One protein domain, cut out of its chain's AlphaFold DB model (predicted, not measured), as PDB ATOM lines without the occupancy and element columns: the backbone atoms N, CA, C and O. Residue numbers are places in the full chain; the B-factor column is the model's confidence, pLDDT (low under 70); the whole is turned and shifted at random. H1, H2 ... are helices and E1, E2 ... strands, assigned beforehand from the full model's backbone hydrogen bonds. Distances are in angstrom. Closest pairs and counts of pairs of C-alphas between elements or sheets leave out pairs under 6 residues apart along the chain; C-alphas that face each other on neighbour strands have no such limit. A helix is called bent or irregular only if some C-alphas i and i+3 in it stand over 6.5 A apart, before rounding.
ATOM      1  N   PRO A 611      -6.717  60.572   7.320       82.44
ATOM      2  CA  PRO A 611      -6.293  61.320   6.142       82.44
ATOM      3  C   PRO A 611      -5.944  60.353   5.000       82.44
ATOM      4  O   PRO A 611      -4.791  59.962   4.823       82.44
ATOM      5  N   HIS A 612      -6.957  59.966   4.218       89.25
ATOM      6  CA  HIS A 612      -6.854  59.079   3.044       89.25
ATOM      7  C   HIS A 612      -6.179  59.774   1.848       89.25
ATOM      8  O   HIS A 612      -6.755  59.918   0.770       89.25
ATOM      9  N   THR A 613      -4.950  60.249   2.048       87.00
ATOM     10  CA  THR A 613      -4.175  61.067   1.107       87.00
ATOM     11  C   THR A 613      -2.734  60.580   1.012       87.00
ATOM     12  O   THR A 613      -2.076  60.366   2.029       87.00
ATOM     13  N   GLY A 614      -2.217  60.438  -0.208       80.25
ATOM     14  CA  GLY A 614      -0.819  60.080  -0.449       80.25
ATOM     15  C   GLY A 614       0.149  61.252  -0.261       80.25
ATOM     16  O   GLY A 614      -0.254  62.408  -0.157       80.25
ATOM     17  N   THR A 615       1.452  60.966  -0.327       72.62
ATOM     18  CA  THR A 615       2.555  61.945  -0.178       72.62
ATOM     19  C   THR A 615       2.531  63.116  -1.170       72.62
ATOM     20  O   THR A 615       3.202  64.116  -0.952       72.62
ATOM     21  N   SER A 616       1.750  63.018  -2.250       72.50
ATOM     22  CA  SER A 616       1.523  64.087  -3.236       72.50
ATOM     23  C   SER A 616       0.227  64.884  -3.001       72.50
ATOM     24  O   SER A 616      -0.239  65.573  -3.906       72.50
ATOM     25  N   GLY A 617      -0.409  64.742  -1.832       79.94
ATOM     26  CA  GLY A 617      -1.689  65.379  -1.484       79.94
ATOM     27  C   GLY A 617      -2.915  64.813  -2.216       79.94
ATOM     28  O   GLY A 617      -4.038  65.245  -1.972       79.94
ATOM     29  N   ARG A 618      -2.725  63.843  -3.119       86.75
ATOM     30  CA  ARG A 618      -3.805  63.201  -3.884       86.75
ATOM     31  C   ARG A 618      -4.586  62.204  -3.014       86.75
ATOM     32  O   ARG A 618      -3.951  61.531  -2.197       86.75
ATOM     33  N   PRO A 619      -5.908  62.036  -3.223       89.31
ATOM     34  CA  PRO A 619      -6.687  60.971  -2.593       89.31
ATOM     35  C   PRO A 619      -6.053  59.587  -2.787       89.31
ATOM     36  O   PRO A 619      -5.535  59.272  -3.861       89.31
ATOM     37  N   LEU A 620      -6.073  58.786  -1.723       92.44
ATOM     38  CA  LEU A 620      -5.468  57.458  -1.650       92.44
ATOM     39  C   LEU A 620      -6.348  56.512  -0.818       92.44
ATOM     40  O   LEU A 620      -5.894  55.888   0.138       92.44
ATOM     41  N   HIS A 621      -7.625  56.406  -1.175       94.25
ATOM     42  CA  HIS A 621      -8.532  55.458  -0.535       94.25
ATOM     43  C   HIS A 621      -8.171  54.022  -0.940       94.25
ATOM     44  O   HIS A 621      -8.057  53.708  -2.125       94.25
ATOM     45  N   ARG A 622      -7.992  53.133   0.040       95.19
ATOM     46  CA  ARG A 622      -7.689  51.708  -0.167       95.19
ATOM     47  C   ARG A 622      -8.450  50.852   0.846       95.19
ATOM     48  O   ARG A 622      -8.652  51.318   1.963       95.19
ATOM     49  N   PRO A 623      -8.835  49.611   0.504       96.81
ATOM     50  CA  PRO A 623      -9.504  48.714   1.437       96.81
ATOM     51  C   PRO A 623      -8.643  48.354   2.653       96.81
ATOM     52  O   PRO A 623      -7.409  48.414   2.628       96.81
ATOM     53  N   ILE A 624      -9.332  47.901   3.698       97.75
ATOM     54  CA  ILE A 624      -8.764  47.238   4.872       97.75
ATOM     55  C   ILE A 624      -8.805  45.725   4.621       97.75
ATOM     56  O   ILE A 624      -9.822  45.187   4.178       97.75
ATOM     57  N   LEU A 625      -7.716  45.016   4.907       97.75
ATOM     58  CA  LEU A 625      -7.687  43.554   4.891       97.75
ATOM     59  C   LEU A 625      -7.948  43.017   6.300       97.75
ATOM     60  O   LEU A 625      -7.243  43.376   7.237       97.75
ATOM     61  N   CYS A 626      -8.915  42.120   6.447       97.94
ATOM     62  CA  CYS A 626      -9.154  41.369   7.672       97.94
ATOM     63  C   CYS A 626      -8.825  39.888   7.433       97.94
ATOM     64  O   CYS A 626      -9.427  39.226   6.582       97.94
ATOM     65  N   ILE A 627      -7.837  39.384   8.170       95.94
ATOM     66  CA  ILE A 627      -7.390  37.992   8.134       95.94
ATOM     67  C   ILE A 627      -7.759  37.328   9.456       95.94
ATOM     68  O   ILE A 627      -7.404  37.826  10.521       95.94
ATOM     69  N   VAL A 628      -8.466  36.201   9.381       94.69
ATOM     70  CA  VAL A 628      -9.062  35.535  10.551       94.69
ATOM     71  C   VAL A 628      -8.902  34.004  10.488       94.69
ATOM     72  O   VAL A 628      -8.595  33.450   9.423       94.69
ATOM     73  N   PRO A 629      -9.117  33.263  11.591       90.38
ATOM     74  CA  PRO A 629      -9.274  31.809  11.551       90.38
ATOM     75  C   PRO A 629     -10.476  31.397  10.683       90.38
ATOM     76  O   PRO A 629     -11.528  32.031  10.724       90.38
ATOM     77  N   ALA A 630     -10.342  30.319   9.907       82.38
ATOM     78  CA  ALA A 630     -11.444  29.782   9.104       82.38
ATOM     79  C   ALA A 630     -12.569  29.175   9.975       82.38
ATOM     80  O   ALA A 630     -12.372  28.868  11.150       82.38
ATOM     81  N   GLY A 631     -13.744  28.957   9.379       82.12
ATOM     82  CA  GLY A 631     -14.906  28.392  10.072       82.12
ATOM     83  C   GLY A 631     -15.689  29.447  10.856       82.12
ATOM     84  O   GLY A 631     -15.942  30.535  10.340       82.12
ATOM     85  N   VAL A 632     -16.084  29.116  12.089       80.38
ATOM     86  CA  VAL A 632     -17.033  29.908  12.901       80.38
ATOM     87  C   VAL A 632     -16.554  31.344  13.139       80.38
ATOM     88  O   VAL A 632     -17.351  32.265  13.005       80.38
ATOM     89  N   VAL A 633     -15.261  31.561  13.411       84.12
ATOM     90  CA  VAL A 633     -14.714  32.917  13.631       84.12
ATOM     91  C   VAL A 633     -14.879  33.782  12.377       84.12
ATOM     92  O   VAL A 633     -15.361  34.910  12.453       84.12
ATOM     93  N   LEU A 634     -14.586  33.235  11.192       88.69
ATOM     94  CA  LEU A 634     -14.795  33.941   9.928       88.69
ATOM     95  C   LEU A 634     -16.273  34.275   9.678       88.69
ATOM     96  O   LEU A 634     -16.553  35.313   9.084       88.69
ATOM     97  N   GLN A 635     -17.217  33.448  10.135       86.12
ATOM     98  CA  GLN A 635     -18.641  33.785  10.086       86.12
ATOM     99  C   GLN A 635     -18.997  34.901  11.084       86.12
ATOM    100  O   GLN A 635     -19.607  35.887  10.681       86.12
ATOM    101  N   GLN A 636     -18.540  34.815  12.338       89.12
ATOM    102  CA  GLN A 636     -18.758  35.855  13.356       89.12
ATOM    103  C   GLN A 636     -18.294  37.241  12.880       89.12
ATOM    104  O   GLN A 636     -18.990  38.228  13.105       89.12
ATOM    105  N   TRP A 637     -17.168  37.322  12.162       94.06
ATOM    106  CA  TRP A 637     -16.705  38.567  11.537       94.06
ATOM    107  C   TRP A 637     -17.591  39.039  10.367       94.06
ATOM    108  O   TRP A 637     -17.789  40.245  10.226       94.06
ATOM    109  N   GLN A 638     -18.159  38.142   9.545       91.31
ATOM    110  CA  GLN A 638     -19.121  38.543   8.500       91.31
ATOM    111  C   GLN A 638     -20.383  39.162   9.104       91.31
ATOM    112  O   GLN A 638     -20.812  40.233   8.666       91.31
ATOM    113  N   ASP A 639     -20.950  38.481  10.099       89.94
ATOM    114  CA  ASP A 639     -22.219  38.840  10.730       89.94
ATOM    115  C   ASP A 639     -22.050  40.133  11.552       89.94
ATOM    116  O   ASP A 639     -22.853  41.060  11.440       89.94
ATOM    117  N   ALA A 640     -20.930  40.272  12.279       92.62
ATOM    118  CA  ALA A 640     -20.569  41.503  12.981       92.62
ATOM    119  C   ALA A 640     -20.450  42.712  12.040       92.62
ATOM    120  O   ALA A 640     -21.024  43.762  12.328       92.62
ATOM    121  N   ILE A 641     -19.743  42.590  10.909       93.50
ATOM    122  CA  ILE A 641     -19.597  43.710   9.966       93.50
ATOM    123  C   ILE A 641     -20.966  44.104   9.393       93.50
ATOM    124  O   ILE A 641     -21.333  45.276   9.439       93.50
ATOM    125  N   LYS A 642     -21.753  43.135   8.908       89.25
ATOM    126  CA  LYS A 642     -23.030  43.400   8.225       89.25
ATOM    127  C   LYS A 642     -24.128  43.935   9.137       89.25
ATOM    128  O   LYS A 642     -24.762  44.933   8.798       89.25
ATOM    129  N   ASP A 643     -24.356  43.292  10.277       89.44
ATOM    130  CA  ASP A 643     -25.534  43.580  11.100       89.44
ATOM    131  C   ASP A 643     -25.292  44.726  12.090       89.44
ATOM    132  O   ASP A 643     -26.248  45.347  12.572       89.44
ATOM    133  N   LYS A 644     -24.020  45.004  12.415       92.81
ATOM    134  CA  LYS A 644     -23.628  45.940  13.478       92.81
ATOM    135  C   LYS A 644     -22.863  47.172  12.994       92.81
ATOM    136  O   LYS A 644     -22.978  48.216  13.639       92.81
ATOM    137  N   PHE A 645     -22.150  47.084  11.868       93.69
ATOM    138  CA  PHE A 645     -21.376  48.186  11.279       93.69
ATOM    139  C   PHE A 645     -21.744  48.432   9.800       93.69
ATOM    140  O   PHE A 645     -20.873  48.368   8.936       93.69
ATOM    141  N   PRO A 646     -23.010  48.767   9.471       87.38
ATOM    142  CA  PRO A 646     -23.459  48.971   8.085       87.38
ATOM    143  C   PRO A 646     -22.785  50.154   7.359       87.38
ATOM    144  O   PRO A 646     -22.924  50.289   6.146       87.38
ATOM    145  N   SER A 647     -22.033  50.996   8.076       88.94
ATOM    146  CA  SER A 647     -21.115  51.993   7.509       88.94
ATOM    147  C   SER A 647     -19.883  51.379   6.821       88.94
ATOM    148  O   SER A 647     -19.189  52.078   6.087       88.94
ATOM    149  N   LEU A 648     -19.593  50.095   7.060       93.94
ATOM    150  CA  LEU A 648     -18.505  49.338   6.444       93.94
ATOM    151  C   LEU A 648     -19.053  48.383   5.373       93.94
ATOM    152  O   LEU A 648     -19.959  47.585   5.608       93.94
ATOM    153  N   SER A 649     -18.469  48.432   4.179       93.88
ATOM    154  CA  SER A 649     -18.760  47.491   3.096       93.88
ATOM    155  C   SER A 649     -17.945  46.207   3.270       93.88
ATOM    156  O   SER A 649     -16.734  46.260   3.459       93.88
ATOM    157  N   LEU A 650     -18.591  45.043   3.169       95.06
ATOM    158  CA  LEU A 650     -17.921  43.743   3.283       95.06
ATOM    159  C   LEU A 650     -17.678  43.100   1.913       95.06
ATOM    160  O   LEU A 650     -18.613  42.933   1.129       95.06
ATOM    161  N   ILE A 651     -16.447  42.645   1.676       95.38
ATOM    162  CA  ILE A 651     -16.081  41.733   0.588       95.38
ATOM    163  C   ILE A 651     -15.539  40.426   1.181       95.38
ATOM    164  O   ILE A 651     -14.617  40.429   1.987       95.38
ATOM    165  N   ILE A 652     -16.092  39.288   0.764       93.12
ATOM    166  CA  ILE A 652     -15.738  37.948   1.245       93.12
ATOM    167  C   ILE A 652     -14.846  37.269   0.202       93.12
ATOM    168  O   ILE A 652     -15.317  36.840  -0.852       93.12
ATOM    169  N   ALA A 653     -13.557  37.133   0.509       90.56
ATOM    170  CA  ALA A 653     -12.554  36.482  -0.333       90.56
ATOM    171  C   ALA A 653     -12.274  35.034   0.119       90.56
ATOM    172  O   ALA A 653     -11.120  34.597   0.165       90.56
ATOM    173  N   GLN A 654     -13.332  34.287   0.456       85.81
ATOM    174  CA  GLN A 654     -13.277  32.964   1.091       85.81
ATOM    175  C   GLN A 654     -14.053  31.900   0.295       85.81
ATOM    176  O   GLN A 654     -15.099  32.201  -0.270       85.81
ATOM    177  N   GLY A 655     -13.566  30.653   0.264       76.19
ATOM    178  CA  GLY A 655     -14.248  29.527  -0.403       76.19
ATOM    179  C   GLY A 655     -14.264  29.600  -1.940       76.19
ATOM    180  O   GLY A 655     -13.801  30.577  -2.535       76.19
ATOM    181  N   GLU A 656     -14.734  28.540  -2.602       72.19
ATOM    182  CA  GLU A 656     -14.803  28.462  -4.078       72.19
ATOM    183  C   GLU A 656     -16.119  28.984  -4.668       72.19
ATOM    184  O   GLU A 656     -16.165  29.350  -5.841       72.19
ATOM    185  N   ARG A 657     -17.174  29.041  -3.849       72.00
ATOM    186  CA  ARG A 657     -18.509  29.567  -4.162       72.00
ATOM    187  C   ARG A 657     -19.056  30.282  -2.912       72.00
ATOM    188  O   ARG A 657     -18.617  29.943  -1.810       72.00
ATOM    189  N   PRO A 658     -19.989  31.242  -3.040       71.12
ATOM    190  CA  PRO A 658     -20.682  31.807  -1.884       71.12
ATOM    191  C   PRO A 658     -21.572  30.745  -1.220       71.12
ATOM    192  O   PRO A 658     -22.179  29.928  -1.910       71.12
ATOM    193  N   THR A 659     -21.671  30.773   0.110       66.88
ATOM    194  CA  THR A 659     -22.474  29.822   0.905       66.88
ATOM    195  C   THR A 659     -23.981  30.090   0.875       66.88
ATOM    196  O   THR A 659     -24.754  29.182   1.156       66.88
ATOM    197  N   ASP A 660     -24.407  31.304   0.518       68.88
ATOM    198  CA  ASP A 660     -25.815  31.676   0.326       68.88
ATOM    199  C   ASP A 660     -25.956  32.739  -0.782       68.88
ATOM    200  O   ASP A 660     -25.032  33.513  -1.062       68.88
ATOM    201  N   ALA A 661     -27.140  32.812  -1.392       68.19
ATOM    202  CA  ALA A 661     -27.492  33.790  -2.412       68.19
ATOM    203  C   ALA A 661     -27.316  35.242  -1.927       68.19
ATOM    204  O   ALA A 661     -26.805  36.066  -2.687       68.19
ATOM    205  N   LYS A 662     -27.627  35.571  -0.660       70.44
ATOM    206  CA  LYS A 662     -27.416  36.928  -0.104       70.44
ATOM    207  C   LYS A 662     -25.927  37.268   0.047       70.44
ATOM    208  O   LYS A 662     -25.526  38.434  -0.024       70.44
ATOM    209  N   LEU A 663     -25.084  36.252   0.234       71.38
ATOM    210  CA  LEU A 663     -23.632  36.410   0.335       71.38
ATOM    211  C   LEU A 663     -22.975  36.596  -1.040       71.38
ATOM    212  O   LEU A 663     -21.947  37.266  -1.114       71.38
ATOM    213  N   SER A 664     -23.584  36.100  -2.125       74.75
ATOM    214  CA  SER A 664     -23.044  36.199  -3.494       74.75
ATOM    215  C   SER A 664     -22.700  37.632  -3.929       74.75
ATOM    216  O   SER A 664     -21.623  37.864  -4.475       74.75
ATOM    217  N   MET A 665     -23.545  38.614  -3.595       81.69
ATOM    218  CA  MET A 665     -23.320  40.036  -3.903       81.69
ATOM    219  C   MET A 665     -22.103  40.641  -3.190       81.69
ATOM    220  O   MET A 665     -21.609  41.686  -3.608       81.69
ATOM    221  N   HIS A 666     -21.610  39.984  -2.143       86.12
ATOM    222  CA  HIS A 666     -20.462  40.401  -1.340       86.12
ATOM    223  C   HIS A 666     -19.217  39.543  -1.621       86.12
ATOM    224  O   HIS A 666     -18.185  39.746  -0.996       86.12
ATOM    225  N   TRP A 667     -19.297  38.547  -2.504       91.75
ATOM    226  CA  TRP A 667     -18.295  37.490  -2.621       91.75
ATOM    227  C   TRP A 667     -17.394  37.650  -3.853       91.75
ATOM    228  O   TRP A 667     -17.841  38.092  -4.913       91.75
ATOM    229  N   VAL A 668     -16.119  37.258  -3.729       90.75
ATOM    230  CA  VAL A 668     -15.140  37.289  -4.829       90.75
ATOM    231  C   VAL A 668     -14.438  35.946  -5.016       90.75
ATOM    232  O   VAL A 668     -13.989  35.301  -4.065       90.75
ATOM    233  N   SER A 669     -14.330  35.522  -6.277       88.06
ATOM    234  CA  SER A 669     -13.820  34.196  -6.631       88.06
ATOM    235  C   SER A 669     -12.307  34.067  -6.447       88.06
ATOM    236  O   SER A 669     -11.551  35.033  -6.561       88.06
ATOM    237  N   ALA A 670     -11.840  32.834  -6.228       87.38
ATOM    238  CA  ALA A 670     -10.410  32.531  -6.143       87.38
ATOM    239  C   ALA A 670      -9.636  32.974  -7.401       87.38
ATOM    240  O   ALA A 670      -8.484  33.391  -7.297       87.38
ATOM    241  N   ILE A 671     -10.281  32.913  -8.573       85.88
ATOM    242  CA  ILE A 671      -9.726  33.357  -9.856       85.88
ATOM    243  C   ILE A 671      -9.579  34.886  -9.863       85.88
ATOM    244  O   ILE A 671      -8.491  35.388 -10.126       85.88
ATOM    245  N   ALA A 672     -10.620  35.629  -9.470       88.19
ATOM    246  CA  ALA A 672     -10.571  37.089  -9.382       88.19
ATOM    247  C   ALA A 672      -9.425  37.579  -8.472       88.19
ATOM    248  O   ALA A 672      -8.657  38.462  -8.857       88.19
ATOM    249  N   VAL A 673      -9.258  36.966  -7.294       90.19
ATOM    250  CA  VAL A 673      -8.179  37.326  -6.354       90.19
ATOM    251  C   VAL A 673      -6.784  36.996  -6.913       90.19
ATOM    252  O   VAL A 673      -5.839  37.744  -6.669       90.19
ATOM    253  N   ARG A 674      -6.645  35.916  -7.697       88.56
ATOM    254  CA  ARG A 674      -5.379  35.511  -8.341       88.56
ATOM    255  C   ARG A 674      -5.005  36.363  -9.559       88.56
ATOM    256  O   ARG A 674      -3.812  36.531  -9.826       88.56
ATOM    257  N   ASP A 675      -5.993  36.864 -10.297       87.88
ATOM    258  CA  ASP A 675      -5.819  37.600 -11.558       87.88
ATOM    259  C   ASP A 675      -5.449  39.077 -11.374       87.88
ATOM    260  O   ASP A 675      -4.772  39.656 -12.232       87.88
ATOM    261  N   TYR A 676      -5.859  39.686 -10.257       87.44
ATOM    262  CA  TYR A 676      -5.426  41.028  -9.865       87.44
ATOM    263  C   TYR A 676      -3.883  41.114  -9.828       87.44
ATOM    264  O   TYR A 676      -3.251  40.154  -9.389       87.44
ATOM    265  N   PRO A 677      -3.241  42.212 -10.278       84.94
ATOM    266  CA  PRO A 677      -3.825  43.396 -10.918       84.94
ATOM    267  C   PRO A 677      -4.008  43.257 -12.439       84.94
ATOM    268  O   PRO A 677      -4.641  44.105 -13.056       84.94
ATOM    269  N   HIS A 678      -3.471  42.202 -13.064       85.88
ATOM    270  CA  HIS A 678      -3.387  42.082 -14.527       85.88
ATOM    271  C   HIS A 678      -4.748  41.949 -15.225       85.88
ATOM    272  O   HIS A 678      -4.873  42.313 -16.391       85.88
ATOM    273  N   SER A 679      -5.760  41.394 -14.549       87.44
ATOM    274  CA  SER A 679      -7.110  41.277 -15.099       87.44
ATOM    275  C   SER A 679      -8.177  41.486 -14.030       87.44
ATOM    276  O   SER A 679      -8.313  40.716 -13.082       87.44
ATOM    277  N   LEU A 680      -9.017  42.498 -14.251       89.44
ATOM    278  CA  LEU A 680     -10.256  42.695 -13.499       89.44
ATOM    279  C   LEU A 680     -11.458  41.990 -14.152       89.44
ATOM    280  O   LEU A 680     -12.575  42.154 -13.671       89.44
ATOM    281  N   LYS A 681     -11.281  41.205 -15.232       88.06
ATOM    282  CA  LYS A 681     -12.399  40.573 -15.970       88.06
ATOM    283  C   LYS A 681     -13.299  39.751 -15.044       88.06
ATOM    284  O   LYS A 681     -14.517  39.893 -15.106       88.06
ATOM    285  N   ASN A 682     -12.677  38.973 -14.158       87.06
ATOM    286  CA  ASN A 682     -13.333  38.055 -13.228       87.06
ATOM    287  C   ASN A 682     -13.830  38.725 -11.928       87.06
ATOM    288  O   ASN A 682     -14.504  38.076 -11.132       87.06
ATOM    289  N   TRP A 683     -13.551  40.018 -11.714       91.25
ATOM    290  CA  TRP A 683     -14.105  40.788 -10.592       91.25
ATOM    291  C   TRP A 683     -15.546  41.239 -10.881       91.25
ATOM    292  O   TRP A 683     -15.772  41.851 -11.934       91.25
ATOM    293  N   PRO A 684     -16.512  41.038  -9.961       90.06
ATOM    294  CA  PRO A 684     -17.864  41.581 -10.100       90.06
ATOM    295  C   PRO A 684     -17.830  43.102 -10.282       90.06
ATOM    296  O   PRO A 684     -17.150  43.799  -9.528       90.06
ATOM    297  N   LYS A 685     -18.534  43.635 -11.295       90.31
ATOM    298  CA  LYS A 685     -18.436  45.059 -11.687       90.31
ATOM    299  C   LYS A 685     -18.687  46.010 -10.509       90.31
ATOM    300  O   LYS A 685     -17.944  46.971 -10.343       90.31
ATOM    301  N   HIS A 686     -19.679  45.702  -9.675       90.69
ATOM    302  CA  HIS A 686     -20.089  46.507  -8.520       90.69
ATOM    303  C   HIS A 686     -19.117  46.466  -7.331       90.69
ATOM    304  O   HIS A 686     -19.322  47.216  -6.385       90.69
ATOM    305  N   LEU A 687     -18.071  45.628  -7.370       93.06
ATOM    306  CA  LEU A 687     -17.014  45.564  -6.349       93.06
ATOM    307  C   LEU A 687     -15.683  46.184  -6.808       93.06
ATOM    308  O   LEU A 687     -14.780  46.335  -5.996       93.06
ATOM    309  N   ARG A 688     -15.540  46.578  -8.084       93.50
ATOM    310  CA  ARG A 688     -14.263  47.092  -8.632       93.50
ATOM    311  C   ARG A 688     -13.849  48.469  -8.099       93.50
ATOM    312  O   ARG A 688     -12.703  48.858  -8.298       93.50
ATOM    313  N   TYR A 689     -14.743  49.184  -7.414       94.12
ATOM    314  CA  TYR A 689     -14.467  50.504  -6.830       94.12
ATOM    315  C   TYR A 689     -13.353  50.482  -5.771       94.12
ATOM    316  O   TYR A 689     -12.752  51.516  -5.518       94.12
ATOM    317  N   ILE A 690     -13.028  49.324  -5.183       93.94
ATOM    318  CA  ILE A 690     -11.912  49.195  -4.227       93.94
ATOM    319  C   ILE A 690     -10.531  49.461  -4.847       93.94
ATOM    320  O   ILE A 690      -9.560  49.633  -4.118       93.94
ATOM    321  N   PHE A 691     -10.436  49.456  -6.181       92.44
ATOM    322  CA  PHE A 691      -9.215  49.756  -6.932       92.44
ATOM    323  C   PHE A 691      -9.174  51.209  -7.438       92.44
ATOM    324  O   PHE A 691      -8.184  51.622  -8.039       92.44
ATOM    325  N   ASP A 692     -10.240  51.979  -7.211       91.81
ATOM    326  CA  ASP A 692     -10.301  53.409  -7.493       91.81
ATOM    327  C   ASP A 692      -9.852  54.188  -6.251       91.81
ATOM    328  O   ASP A 692     -10.603  54.373  -5.294       91.81
ATOM    329  N   LEU A 693      -8.604  54.660  -6.291       91.88
ATOM    330  CA  LEU A 693      -7.963  55.396  -5.196       91.88
ATOM    331  C   LEU A 693      -8.644  56.742  -4.882       91.88
ATOM    332  O   LEU A 693      -8.373  57.334  -3.837       91.88
ATOM    333  N   THR A 694      -9.526  57.227  -5.762       93.25
ATOM    334  CA  THR A 694     -10.310  58.451  -5.544       93.25
ATOM    335  C   THR A 694     -11.644  58.198  -4.843       93.25
ATOM    336  O   THR A 694     -12.306  59.155  -4.451       93.25
ATOM    337  N   ASN A 695     -12.042  56.936  -4.651       94.56
ATOM    338  CA  ASN A 695     -13.372  56.569  -4.175       94.56
ATOM    339  C   ASN A 695     -13.411  56.364  -2.647       94.56
ATOM    340  O   ASN A 695     -12.878  55.360  -2.166       94.56
ATOM    341  N   PRO A 696     -14.110  57.210  -1.859       92.00
ATOM    342  CA  PRO A 696     -14.138  57.078  -0.397       92.00
ATOM    343  C   PRO A 696     -14.733  55.762   0.112       92.00
ATOM    344  O   PRO A 696     -14.455  55.340   1.234       92.00
ATOM    345  N   LYS A 697     -15.514  55.060  -0.718       93.75
ATOM    346  CA  LYS A 697     -16.040  53.741  -0.365       93.75
ATOM    347  C   LYS A 697     -14.936  52.677  -0.290       93.75
ATOM    348  O   LYS A 697     -15.107  51.685   0.416       93.75
ATOM    349  N   ALA A 698     -13.801  52.866  -0.970       94.62
ATOM    350  CA  ALA A 698     -12.678  51.933  -0.900       94.62
ATOM    351  C   ALA A 698     -12.112  51.845   0.528       94.62
ATOM    352  O   ALA A 698     -12.009  50.739   1.049       94.62
ATOM    353  N   SER A 699     -11.868  52.974   1.210       94.00
ATOM    354  CA  SER A 699     -11.422  52.981   2.618       94.00
ATOM    355  C   SER A 699     -12.489  52.520   3.614       94.00
ATOM    356  O   SER A 699     -12.161  52.072   4.705       94.00
ATOM    357  N   GLN A 700     -13.763  52.549   3.220       94.75
ATOM    358  CA  GLN A 700     -14.882  51.966   3.969       94.75
ATOM    359  C   GLN A 700     -15.087  50.467   3.695       94.75
ATOM    360  O   GLN A 700     -16.077  49.901   4.155       94.75
ATOM    361  N   THR A 701     -14.198  49.804   2.946       97.19
ATOM    362  CA  THR A 701     -14.359  48.390   2.576       97.19
ATOM    363  C   THR A 701     -13.387  47.472   3.307       97.19
ATOM    364  O   THR A 701     -12.173  47.623   3.190       97.19
ATOM    365  N   ILE A 702     -13.927  46.456   3.984       97.50
ATOM    366  CA  ILE A 702     -13.164  45.335   4.539       97.50
ATOM    367  C   ILE A 702     -13.204  44.160   3.553       97.50
ATOM    368  O   ILE A 702     -14.278  43.656   3.221       97.50
ATOM    369  N   ILE A 703     -12.032  43.679   3.132       97.25
ATOM    370  CA  ILE A 703     -11.873  42.357   2.512       97.25
ATOM    371  C   ILE A 703     -11.585  41.340   3.619       97.25
ATOM    372  O   ILE A 703     -10.577  41.455   4.307       97.25
ATOM    373  N   LEU A 704     -12.442  40.331   3.769       96.81
ATOM    374  CA  LEU A 704     -12.332  39.268   4.770       96.81
ATOM    375  C   LEU A 704     -11.897  37.940   4.122       96.81
ATOM    376  O   LEU A 704     -12.515  37.485   3.153       96.81
ATOM    377  N   SER A 705     -10.859  37.294   4.659       95.38
ATOM    378  CA  SER A 705     -10.371  35.975   4.211       95.38
ATOM    379  C   SER A 705      -9.714  35.197   5.361       95.38
ATOM    380  O   SER A 705      -9.367  35.780   6.387       95.38
ATOM    381  N   SER A 706      -9.510  33.884   5.206       94.19
ATOM    382  CA  SER A 706      -8.675  33.115   6.138       94.19
ATOM    383  C   SER A 706      -7.191  33.188   5.773       94.19
ATOM    384  O   SER A 706      -6.846  33.291   4.595       94.19
ATOM    385  N   TYR A 707      -6.314  33.064   6.775       91.69
ATOM    386  CA  TYR A 707      -4.851  33.017   6.620       91.69
ATOM    387  C   TYR A 707      -4.381  32.155   5.434       91.69
ATOM    388  O   TYR A 707      -3.693  32.633   4.531       91.69
ATOM    389  N   ASP A 708      -4.793  30.888   5.409       87.44
ATOM    390  CA  ASP A 708      -4.377  29.913   4.395       87.44
ATOM    391  C   ASP A 708      -4.976  30.241   3.027       87.44
ATOM    392  O   ASP A 708      -4.298  30.157   2.002       87.44
ATOM    393  N   THR A 709      -6.239  30.671   3.008       89.69
ATOM    394  CA  THR A 709      -6.969  31.023   1.785       89.69
ATOM    395  C   THR A 709      -6.334  32.229   1.101       89.69
ATOM    396  O   THR A 709      -6.159  32.225  -0.119       89.69
ATOM    397  N   TRP A 710      -5.923  33.228   1.883       92.88
ATOM    398  CA  TRP A 710      -5.180  34.386   1.409       92.88
ATOM    399  C   TRP A 710      -3.815  33.975   0.849       92.88
ATOM    400  O   TRP A 710      -3.524  34.211  -0.327       92.88
ATOM    401  N   ALA A 711      -3.020  33.247   1.638       90.56
ATOM    402  CA  ALA A 711      -1.689  32.781   1.251       90.56
ATOM    403  C   ALA A 711      -1.689  31.837   0.027       90.56
ATOM    404  O   ALA A 711      -0.699  31.769  -0.704       90.56
ATOM    405  N   GLN A 712      -2.782  31.114  -0.239       88.50
ATOM    406  CA  GLN A 712      -2.979  30.282  -1.438       88.50
ATOM    407  C   GLN A 712      -3.484  31.052  -2.677       88.50
ATOM    408  O   GLN A 712      -3.541  30.479  -3.776       88.50
ATOM    409  N   ARG A 713      -3.891  32.320  -2.529       88.44
ATOM    410  CA  ARG A 713      -4.454  33.148  -3.613       88.44
ATOM    411  C   ARG A 713      -3.547  34.299  -4.039       88.44
ATOM    412  O   ARG A 713      -3.546  34.621  -5.223       88.44
ATOM    413  N   THR A 714      -2.786  34.899  -3.124       90.06
ATOM    414  CA  THR A 714      -2.035  36.139  -3.404       90.06
ATOM    415  C   THR A 714      -0.537  35.945  -3.620       90.06
ATOM    416  O   THR A 714       0.061  36.692  -4.400       90.06
ATOM    417  N   LEU A 715       0.066  34.932  -2.985       88.62
ATOM    418  CA  LEU A 715       1.494  34.640  -3.113       88.62
ATOM    419  C   LEU A 715       1.848  33.870  -4.386       88.62
ATOM    420  O   LEU A 715       1.257  32.837  -4.707       88.62
ATOM    421  N   LYS A 716       2.941  34.304  -5.011       85.31
ATOM    422  CA  LYS A 716       3.779  33.509  -5.908       85.31
ATOM    423  C   LYS A 716       5.075  33.121  -5.199       85.31
ATOM    424  O   LYS A 716       5.567  33.859  -4.345       85.31
ATOM    425  N   VAL A 717       5.639  31.982  -5.596       84.38
ATOM    426  CA  VAL A 717       6.968  31.523  -5.172       84.38
ATOM    427  C   VAL A 717       7.843  31.384  -6.411       84.38
ATOM    428  O   VAL A 717       7.444  30.741  -7.380       84.38
ATOM    429  N   THR A 718       9.030  31.979  -6.385       83.19
ATOM    430  CA  THR A 718      10.038  31.877  -7.448       83.19
ATOM    431  C   THR A 718      11.334  31.355  -6.832       83.19
ATOM    432  O   THR A 718      11.730  31.831  -5.769       83.19
ATOM    433  N   LYS A 719      12.009  30.382  -7.459       80.19
ATOM    434  CA  LYS A 719      13.355  29.961  -7.034       80.19
ATOM    435  C   LYS A 719      14.387  30.880  -7.708       80.19
ATOM    436  O   LYS A 719      14.468  30.893  -8.931       80.19
ATOM    437  N   GLN A 720      15.160  31.652  -6.939       75.88
ATOM    438  CA  GLN A 720      16.332  32.392  -7.444       75.88
ATOM    439  C   GLN A 720      17.607  31.651  -7.044       75.88
ATOM    440  O   GLN A 720      17.774  31.317  -5.872       75.88
ATOM    441  N   GLN A 721      18.515  31.408  -7.985       61.44
ATOM    442  CA  GLN A 721      19.817  30.811  -7.691       61.44
ATOM    443  C   GLN A 721      20.738  31.837  -7.005       61.44
ATOM    444  O   GLN A 721      20.816  32.990  -7.431       61.44
ATOM    445  N   LYS A 722      21.422  31.440  -5.927       68.44
ATOM    446  CA  LYS A 722      22.489  32.236  -5.301       68.44
ATOM    447  C   LYS A 722      23.828  32.002  -6.009       68.44
ATOM    448  O   LYS A 722      24.023  30.979  -6.658       68.44
ATOM    449  N   SER A 723      24.795  32.883  -5.756       54.66
ATOM    450  CA  SER A 723      26.200  32.723  -6.171       54.66
ATOM    451  C   SER A 723      26.869  31.432  -5.674       54.66
ATOM    452  O   SER A 723      27.830  30.985  -6.284       54.66
ATOM    453  N   ASN A 724      26.355  30.801  -4.611       59.59
ATOM    454  CA  ASN A 724      26.809  29.495  -4.120       59.59
ATOM    455  C   ASN A 724      25.950  28.312  -4.615       59.59
ATOM    456  O   ASN A 724      25.818  27.308  -3.915       59.59
ATOM    457  N   GLY A 725      25.292  28.451  -5.770       54.06
ATOM    458  CA  GLY A 725      24.492  27.412  -6.431       54.06
ATOM    459  C   GLY A 725      23.135  27.105  -5.783       54.06
ATOM    460  O   GLY A 725      22.196  26.749  -6.491       54.06
ATOM    461  N   ARG A 726      22.993  27.286  -4.461       56.78
ATOM    462  CA  ARG A 726      21.753  27.013  -3.713       56.78
ATOM    463  C   ARG A 726      20.619  27.956  -4.121       56.78
ATOM    464  O   ARG A 726      20.808  29.169  -4.219       56.78
ATOM    465  N   TYR A 727      19.411  27.420  -4.262       63.75
ATOM    466  CA  TYR A 727      18.221  28.224  -4.533       63.75
ATOM    467  C   TYR A 727      17.690  28.927  -3.274       63.75
ATOM    468  O   TYR A 727      17.761  28.423  -2.155       63.75
ATOM    469  N   LYS A 728      17.118  30.118  -3.463       74.62
ATOM    470  CA  LYS A 728      16.332  30.858  -2.475       74.62
ATOM    471  C   LYS A 728      14.883  30.909  -2.957       74.62
ATOM    472  O   LYS A 728      14.617  31.436  -4.037       74.62
ATOM    473  N   LYS A 729      13.946  30.412  -2.146       76.94
ATOM    474  CA  LYS A 729      12.509  30.669  -2.328       76.94
ATOM    475  C   LYS A 729      12.254  32.166  -2.111       76.94
ATOM    476  O   LYS A 729      12.462  32.681  -1.014       76.94
ATOM    477  N   ILE A 730      11.843  32.865  -3.165       81.06
ATOM    478  CA  ILE A 730      11.405  34.260  -3.121       81.06
ATOM    479  C   ILE A 730       9.887  34.278  -3.198       81.06
ATOM    480  O   ILE A 730       9.291  33.847  -4.184       81.06
ATOM    481  N   TYR A 731       9.276  34.798  -2.141       85.62
ATOM    482  CA  TYR A 731       7.862  35.127  -2.121       85.62
ATOM    483  C   TYR A 731       7.653  36.490  -2.780       85.62
ATOM    484  O   TYR A 731       8.409  37.424  -2.530       85.62
ATOM    485  N   THR A 732       6.620  36.601  -3.608       86.19
ATOM    486  CA  THR A 732       6.108  37.878  -4.123       86.19
ATOM    487  C   THR A 732       4.588  37.866  -4.024       86.19
ATOM    488  O   THR A 732       3.970  36.810  -4.157       86.19
ATOM    489  N   SER A 733       3.970  39.022  -3.784       89.00
ATOM    490  CA  SER A 733       2.512  39.164  -3.824       89.00
ATOM    491  C   SER A 733       2.105  40.017  -5.012       89.00
ATOM    492  O   SER A 733       2.745  41.017  -5.323       89.00
ATOM    493  N   ARG A 734       0.994  39.651  -5.652       83.69
ATOM    494  CA  ARG A 734       0.304  40.528  -6.611       83.69
ATOM    495  C   ARG A 734      -0.483  41.662  -5.934       83.69
ATOM    496  O   ARG A 734      -0.947  42.566  -6.613       83.69
ATOM    497  N   TRP A 735      -0.625  41.604  -4.611       92.69
ATOM    498  CA  TRP A 735      -1.397  42.539  -3.786       92.69
ATOM    499  C   TRP A 735      -0.511  43.532  -3.015       92.69
ATOM    500  O   TRP A 735      -0.931  44.096  -2.007       92.69
ATOM    501  N   GLU A 736       0.720  43.745  -3.485       92.44
ATOM    502  CA  GLU A 736       1.614  44.774  -2.955       92.44
ATOM    503  C   GLU A 736       0.986  46.174  -3.096       92.44
ATOM    504  O   GLU A 736       0.510  46.547  -4.167       92.44
ATOM    505  N   GLY A 737       0.950  46.939  -2.002       89.88
ATOM    506  CA  GLY A 737       0.375  48.284  -1.949       89.88
ATOM    507  C   GLY A 737      -1.146  48.353  -2.138       89.88
ATOM    508  O   GLY A 737      -1.678  49.451  -2.278       89.88
ATOM    509  N   ALA A 738      -1.861  47.222  -2.152       92.81
ATOM    510  CA  ALA A 738      -3.302  47.187  -2.429       92.81
ATOM    511  C   ALA A 738      -4.194  47.577  -1.232       92.81
ATOM    512  O   ALA A 738      -5.388  47.803  -1.414       92.81
ATOM    513  N   PHE A 739      -3.627  47.659  -0.025       95.31
ATOM    514  CA  PHE A 739      -4.353  47.916   1.223       95.31
ATOM    515  C   PHE A 739      -3.842  49.172   1.934       95.31
ATOM    516  O   PHE A 739      -2.686  49.573   1.769       95.31
ATOM    517  N   ASP A 740      -4.725  49.777   2.723       92.50
ATOM    518  CA  ASP A 740      -4.392  50.791   3.731       92.50
ATOM    519  C   ASP A 740      -3.801  50.109   4.980       92.50
ATOM    520  O   ASP A 740      -2.689  50.393   5.434       92.50
ATOM    521  N   MET A 741      -4.530  49.102   5.465       95.44
ATOM    522  CA  MET A 741      -4.347  48.472   6.768       95.44
ATOM    523  C   MET A 741      -4.618  46.968   6.702       95.44
ATOM    524  O   MET A 741      -5.484  46.519   5.945       95.44
ATOM    525  N   VAL A 742      -3.927  46.196   7.544       97.56
ATOM    526  CA  VAL A 742      -4.220  44.778   7.791       97.56
ATOM    527  C   VAL A 742      -4.568  44.562   9.267       97.56
ATOM    528  O   VAL A 742      -3.804  44.940  10.153       97.56
ATOM    529  N   ILE A 743      -5.703  43.913   9.525       98.00
ATOM    530  CA  ILE A 743      -6.157  43.453  10.843       98.00
ATOM    531  C   ILE A 743      -6.092  41.920  10.853       98.00
ATOM    532  O   ILE A 743      -6.598  41.270   9.939       98.00
ATOM    533  N   MET A 744      -5.448  41.342  11.865       96.75
ATOM    534  CA  MET A 744      -5.129  39.913  11.964       96.75
ATOM    535  C   MET A 744      -5.643  39.348  13.287       96.75
ATOM    536  O   MET A 744      -5.043  39.592  14.333       96.75
ATOM    537  N   ASP A 745      -6.748  38.606  13.232       94.75
ATOM    538  CA  ASP A 745      -7.363  37.961  14.394       94.75
ATOM    539  C   ASP A 745      -6.741  36.584  14.661       94.75
ATOM    540  O   ASP A 745      -6.521  35.795  13.744       94.75
ATOM    541  N   GLU A 746      -6.430  36.304  15.923       88.69
ATOM    542  CA  GLU A 746      -5.429  35.311  16.332       88.69
ATOM    543  C   GLU A 746      -4.064  35.512  15.640       88.69
ATOM    544  O   GLU A 746      -3.427  34.593  15.109       88.69
ATOM    545  N   GLY A 747      -3.591  36.765  15.692       84.81
ATOM    546  CA  GLY A 747      -2.350  37.257  15.083       84.81
ATOM    547  C   GLY A 747      -1.067  36.515  15.483       84.81
ATOM    548  O   GLY A 747      -0.078  36.582  14.753       84.81
ATOM    549  N   HIS A 748      -1.091  35.734  16.569       80.56
ATOM    550  CA  HIS A 748       0.006  34.856  16.995       80.56
ATOM    551  C   HIS A 748       0.452  33.857  15.912       80.56
ATOM    552  O   HIS A 748       1.598  33.410  15.895       80.56
ATOM    553  N   LYS A 749      -0.418  33.544  14.942       84.69
ATOM    554  CA  LYS A 749      -0.105  32.690  13.778       84.69
ATOM    555  C   LYS A 749       1.003  33.252  12.878       84.69
ATOM    556  O   LYS A 749       1.511  32.535  12.018       84.69
ATOM    557  N   LEU A 750       1.390  34.512  13.077       86.94
ATOM    558  CA  LEU A 750       2.435  35.215  12.331       86.94
ATOM    559  C   LEU A 750       3.787  35.275  13.071       86.94
ATOM    560  O   LEU A 750       4.730  35.856  12.540       86.94
ATOM    561  N   ARG A 751       3.914  34.639  14.247       81.62
ATOM    562  CA  ARG A 751       5.149  34.598  15.059       81.62
ATOM    563  C   ARG A 751       6.395  34.090  14.317       81.62
ATOM    564  O   ARG A 751       7.493  34.582  14.545       81.62
ATOM    565  N   HIS A 752       6.224  33.151  13.379       80.12
ATOM    566  CA  HIS A 752       7.330  32.498  12.662       80.12
ATOM    567  C   HIS A 752       7.568  33.129  11.275       80.12
ATOM    568  O   HIS A 752       6.795  32.853  10.343       80.12
ATOM    569  N   PRO A 753       8.656  33.910  11.073       83.00
ATOM    570  CA  PRO A 753       8.863  34.723   9.867       83.00
ATOM    571  C   PRO A 753       9.197  33.922   8.593       83.00
ATOM    572  O   PRO A 753       9.285  34.485   7.500       83.00
ATOM    573  N   PHE A 754       9.376  32.605   8.713       79.38
ATOM    574  CA  PHE A 754       9.651  31.693   7.597       79.38
ATOM    575  C   PHE A 754       8.386  31.052   7.002       79.38
ATOM    576  O   PHE A 754       8.460  30.384   5.969       79.38
ATOM    577  N   THR A 755       7.217  31.240   7.626       83.88
ATOM    578  CA  THR A 755       5.966  30.619   7.166       83.88
ATOM    579  C   THR A 755       5.415  31.285   5.902       83.88
ATOM    580  O   THR A 755       5.507  32.499   5.709       83.88
ATOM    581  N   LYS A 756       4.753  30.492   5.047       85.44
ATOM    582  CA  LYS A 756       4.025  31.002   3.871       85.44
ATOM    583  C   LYS A 756       2.949  32.023   4.273       85.44
ATOM    584  O   LYS A 756       2.753  33.022   3.589       85.44
ATOM    585  N   THR A 757       2.291  31.791   5.406       89.38
ATOM    586  CA  THR A 757       1.286  32.685   5.989       89.38
ATOM    587  C   THR A 757       1.881  34.048   6.333       89.38
ATOM    588  O   THR A 757       1.384  35.063   5.844       89.38
ATOM    589  N   TYR A 758       3.002  34.083   7.057       92.50
ATOM    590  CA  TYR A 758       3.740  35.315   7.337       92.50
ATOM    591  C   TYR A 758       4.185  36.045   6.065       92.50
ATOM    592  O   TYR A 758       3.945  37.245   5.911       92.50
ATOM    593  N   ALA A 759       4.763  35.314   5.108       91.06
ATOM    594  CA  ALA A 759       5.161  35.881   3.824       91.06
ATOM    595  C   ALA A 759       3.975  36.514   3.071       91.06
ATOM    596  O   ALA A 759       4.153  37.534   2.407       91.06
ATOM    597  N   SER A 760       2.760  35.964   3.203       93.19
ATOM    598  CA  SER A 760       1.564  36.485   2.523       93.19
ATOM    599  C   SER A 760       1.108  37.850   3.033       93.19
ATOM    600  O   SER A 760       0.547  38.613   2.252       93.19
ATOM    601  N   ILE A 761       1.396  38.170   4.302       94.69
ATOM    602  CA  ILE A 761       1.159  39.491   4.896       94.69
ATOM    603  C   ILE A 761       2.332  40.421   4.581       94.69
ATOM    604  O   ILE A 761       2.134  41.504   4.036       94.69
ATOM    605  N   LYS A 762       3.572  39.972   4.816       93.62
ATOM    606  CA  LYS A 762       4.780  40.784   4.589       93.62
ATOM    607  C   LYS A 762       4.902  41.304   3.154       93.62
ATOM    608  O   LYS A 762       5.389  42.410   2.936       93.62
ATOM    609  N   MET A 763       4.469  40.516   2.170       93.31
ATOM    610  CA  MET A 763       4.506  40.904   0.756       93.31
ATOM    611  C   MET A 763       3.362  41.845   0.333       93.31
ATOM    612  O   MET A 763       3.339  42.263  -0.820       93.31
ATOM    613  N   LEU A 764       2.432  42.213   1.223       93.00
ATOM    614  CA  LEU A 764       1.444  43.266   0.947       93.00
ATOM    615  C   LEU A 764       2.057  44.667   1.013       93.00
ATOM    616  O   LEU A 764       1.548  45.568   0.355       93.00
ATOM    617  N   LYS A 765       3.128  44.862   1.800       90.00
ATOM    618  CA  LYS A 765       3.722  46.184   2.089       90.00
ATOM    619  C   LYS A 765       2.674  47.247   2.479       90.00
ATOM    620  O   LYS A 765       2.787  48.415   2.117       90.00
ATOM    621  N   SER A 766       1.639  46.820   3.199       90.50
ATOM    622  CA  SER A 766       0.786  47.686   4.013       90.50
ATOM    623  C   SER A 766       1.640  48.398   5.058       90.50
ATOM    624  O   SER A 766       2.588  47.808   5.576       90.50
ATOM    625  N   ASN A 767       1.300  49.643   5.393       88.00
ATOM    626  CA  ASN A 767       1.977  50.343   6.485       88.00
ATOM    627  C   ASN A 767       1.385  49.922   7.835       88.00
ATOM    628  O   ASN A 767       2.133  49.583   8.748       88.00
ATOM    629  N   VAL A 768       0.048  49.891   7.944       95.00
ATOM    630  CA  VAL A 768      -0.637  49.656   9.222       95.00
ATOM    631  C   VAL A 768      -0.928  48.172   9.462       95.00
ATOM    632  O   VAL A 768      -1.561  47.517   8.629       95.00
ATOM    633  N   HIS A 769      -0.530  47.661  10.631       96.50
ATOM    634  CA  HIS A 769      -0.736  46.267  11.044       96.50
ATOM    635  C   HIS A 769      -1.302  46.168  12.472       96.50
ATOM    636  O   HIS A 769      -0.686  46.644  13.422       96.50
ATOM    637  N   TRP A 770      -2.444  45.496  12.638       97.44
ATOM    638  CA  TRP A 770      -3.043  45.213  13.949       97.44
ATOM    639  C   TRP A 770      -3.171  43.721  14.218       97.44
ATOM    640  O   TRP A 770      -3.852  43.007  13.483       97.44
ATOM    641  N   PHE A 771      -2.554  43.262  15.304       95.62
ATOM    642  CA  PHE A 771      -2.590  41.872  15.750       95.62
ATOM    643  C   PHE A 771      -3.550  41.746  16.931       95.62
ATOM    644  O   PHE A 771      -3.291  42.273  18.008       95.62
ATOM    645  N   LEU A 772      -4.664  41.048  16.743       93.88
ATOM    646  CA  LEU A 772      -5.614  40.742  17.807       93.88
ATOM    647  C   LEU A 772      -5.309  39.311  18.267       93.88
ATOM    648  O   LEU A 772      -5.282  38.398  17.445       93.88
ATOM    649  N   THR A 773      -5.004  39.093  19.544       81.75
ATOM    650  CA  THR A 773      -4.650  37.756  20.062       81.75
ATOM    651  C   THR A 773      -4.859  37.713  21.571       81.75
ATOM    652  O   THR A 773      -4.689  38.727  22.237       81.75
ATOM    653  N   ALA A 774      -5.229  36.567  22.145       67.00
ATOM    654  CA  ALA A 774      -5.165  36.409  23.605       67.00
ATOM    655  C   ALA A 774      -3.711  36.256  24.106       67.00
ATOM    656  O   ALA A 774      -3.397  36.593  25.245       67.00
ATOM    657  N   THR A 775      -2.819  35.773  23.238       64.44
ATOM    658  CA  THR A 775      -1.446  35.368  23.554       64.44
ATOM    659  C   THR A 775      -0.491  35.853  22.448       64.44
ATOM    660  O   THR A 775      -0.493  35.305  21.348       64.44
ATOM    661  N   PRO A 776       0.304  36.923  22.653       53.56
ATOM    662  CA  PRO A 776       1.276  37.390  21.650       53.56
ATOM    663  C   PRO A 776       2.548  36.529  21.607       53.56
ATOM    664  O   PRO A 776       3.241  36.496  20.597       53.56
ATOM    665  N   VAL A 777       2.819  35.823  22.705       58.50
ATOM    666  CA  VAL A 777       3.896  34.853  22.912       58.50
ATOM    667  C   VAL A 777       3.229  33.556  23.366       58.50
ATOM    668  O   VAL A 777       2.326  33.615  24.204       58.50
TER     669      VAL A 777
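AT A GLANCE: This is residues 611 to 777 of the 1048 residues of the protein "SNF2-related" of Lasallia pustulata (UniProt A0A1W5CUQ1). A twisted, parallel sheet of five strands forms the core, with the long helix H1 covering one face and the short helices H6 and H7 on the opposite face. The hairpin of E4 and E5 reaches away from this body as a long arm with Asn 724 near its far end, and H8 packs on both of its strands. The printed part has 167 residues with eight named helices and seven named strands, in the order E1 H1 E2 H2 H3 H4 H5 E3 H6 E4 E5 E6 H7 H8 E7. The large sheet runs E2 E3 E1 E6 E7, the hairpin is antiparallel, and the class is mixed, helices and strands. The whole is compact, with a radius of gyration of the C-alphas of 16.5 A and spans of 55 by 39 by 31 A, the hairpin arm adding to the longest.

HOW THE PARTS SIT: In the large sheet E2, residues 649 to 652, and E7, residues 768 to 772, are the edge strands; E3, residues 701 to 706, E1, residues 624 to 628, and E6, residues 741 to 745, are inner strands. E2 and E3 are parallel at 24 degrees, with N 651 and O 702 at 2.8 A. E3 and E1 stand at 25 degrees, with N 626 and O 703 at 2.8 A. E1 and E6 stand at 15 degrees, with N 743 and O 625 at 2.8 A, and E6 and E7 at 11 degrees, with N 744 and O 770 at 2.8 A. H1, residues 632 to 644, is on the sheet at a height of 9.1 A, over E3 and, only just, over E1, on which 3 of its 13 C-alphas fall. It runs along the strands, at 2 degrees to E3 on the local plane; the closest C-alphas of H1 and E3 are those of Leu 634 and Ser 706, 7.2 A apart. E1, H1 and E2 form a split strand-helix-strand unit, two parallel strands joined through a helix with E3 between them, and its crossover is right-handed. H6, residues 707 to 711, and H7, residues 747 to 750, are on the same face, opposite to H1, each at a height of 7.4 A. E6, H7, H8 and E7 form a strand-helix-strand unit with a right-handed crossover, where H8 is residues 756 to 762. H6 and H8 touch, the closest C-alphas being those of Ala 711 and Ser 760, 5.1 A apart; H7 and H8 touch only at the corner. E4, residues 715 to 721, and E5, residues 727 to 733, form the hairpin, antiparallel at 152 degrees, with N 716 and O 732 at 2.8 A; the closest C-alphas of E5 and H8 are those of Tyr 731 and Ala 759, 6.6 A apart. Between E2 and E3, in another strand-helix-strand unit, come H2, residues 661 to 664, H3, 670 to 675, H4, 685 to 691, and H5, 696 to 699. H2, only just, with 5 pairs of C-alphas within 10 A, H4 and H5 graze the sheet; H3 is not on it. H4 and H5 touch only at the corner, Ile 690 and Ala 698 having the closest C-alphas, 4.4 A apart. In H1, H3, H6 and H8 each O i to N i+4 pair is within hydrogen-bond range; H4 has 0 of 3, with 2 of 4 O i to N i+3 pairs, and H2, H5 and H7 are too short for an i+4 pair.

IN THESE COORDINATES: E1 begins at C-alpha 624, (-8.764, 47.238, 4.872), and E7 ends at C-alpha 772, (-5.614, 40.742, 17.807). From first to last C-alpha H1 measures 17.3 A, E4 19.3 A, E5 19.2 A and E3 16.7 A. H4 is irregular, with C-alphas 686 and 689 7.1 A apart. C-alpha 721 at the end of E4 is at (19.817, 30.811, -7.691).

THE WHOLE: The C-alphas of Asp 643 and Asn 724, 56.3 A apart, are the two farthest apart. The printed part has no cut and no long link. Residues 611 to 623 hold no named element. The mean pLDDT of the printed part is 86.6; residues 659 to 661, 721 to 727 and 774 to 777 are under 70.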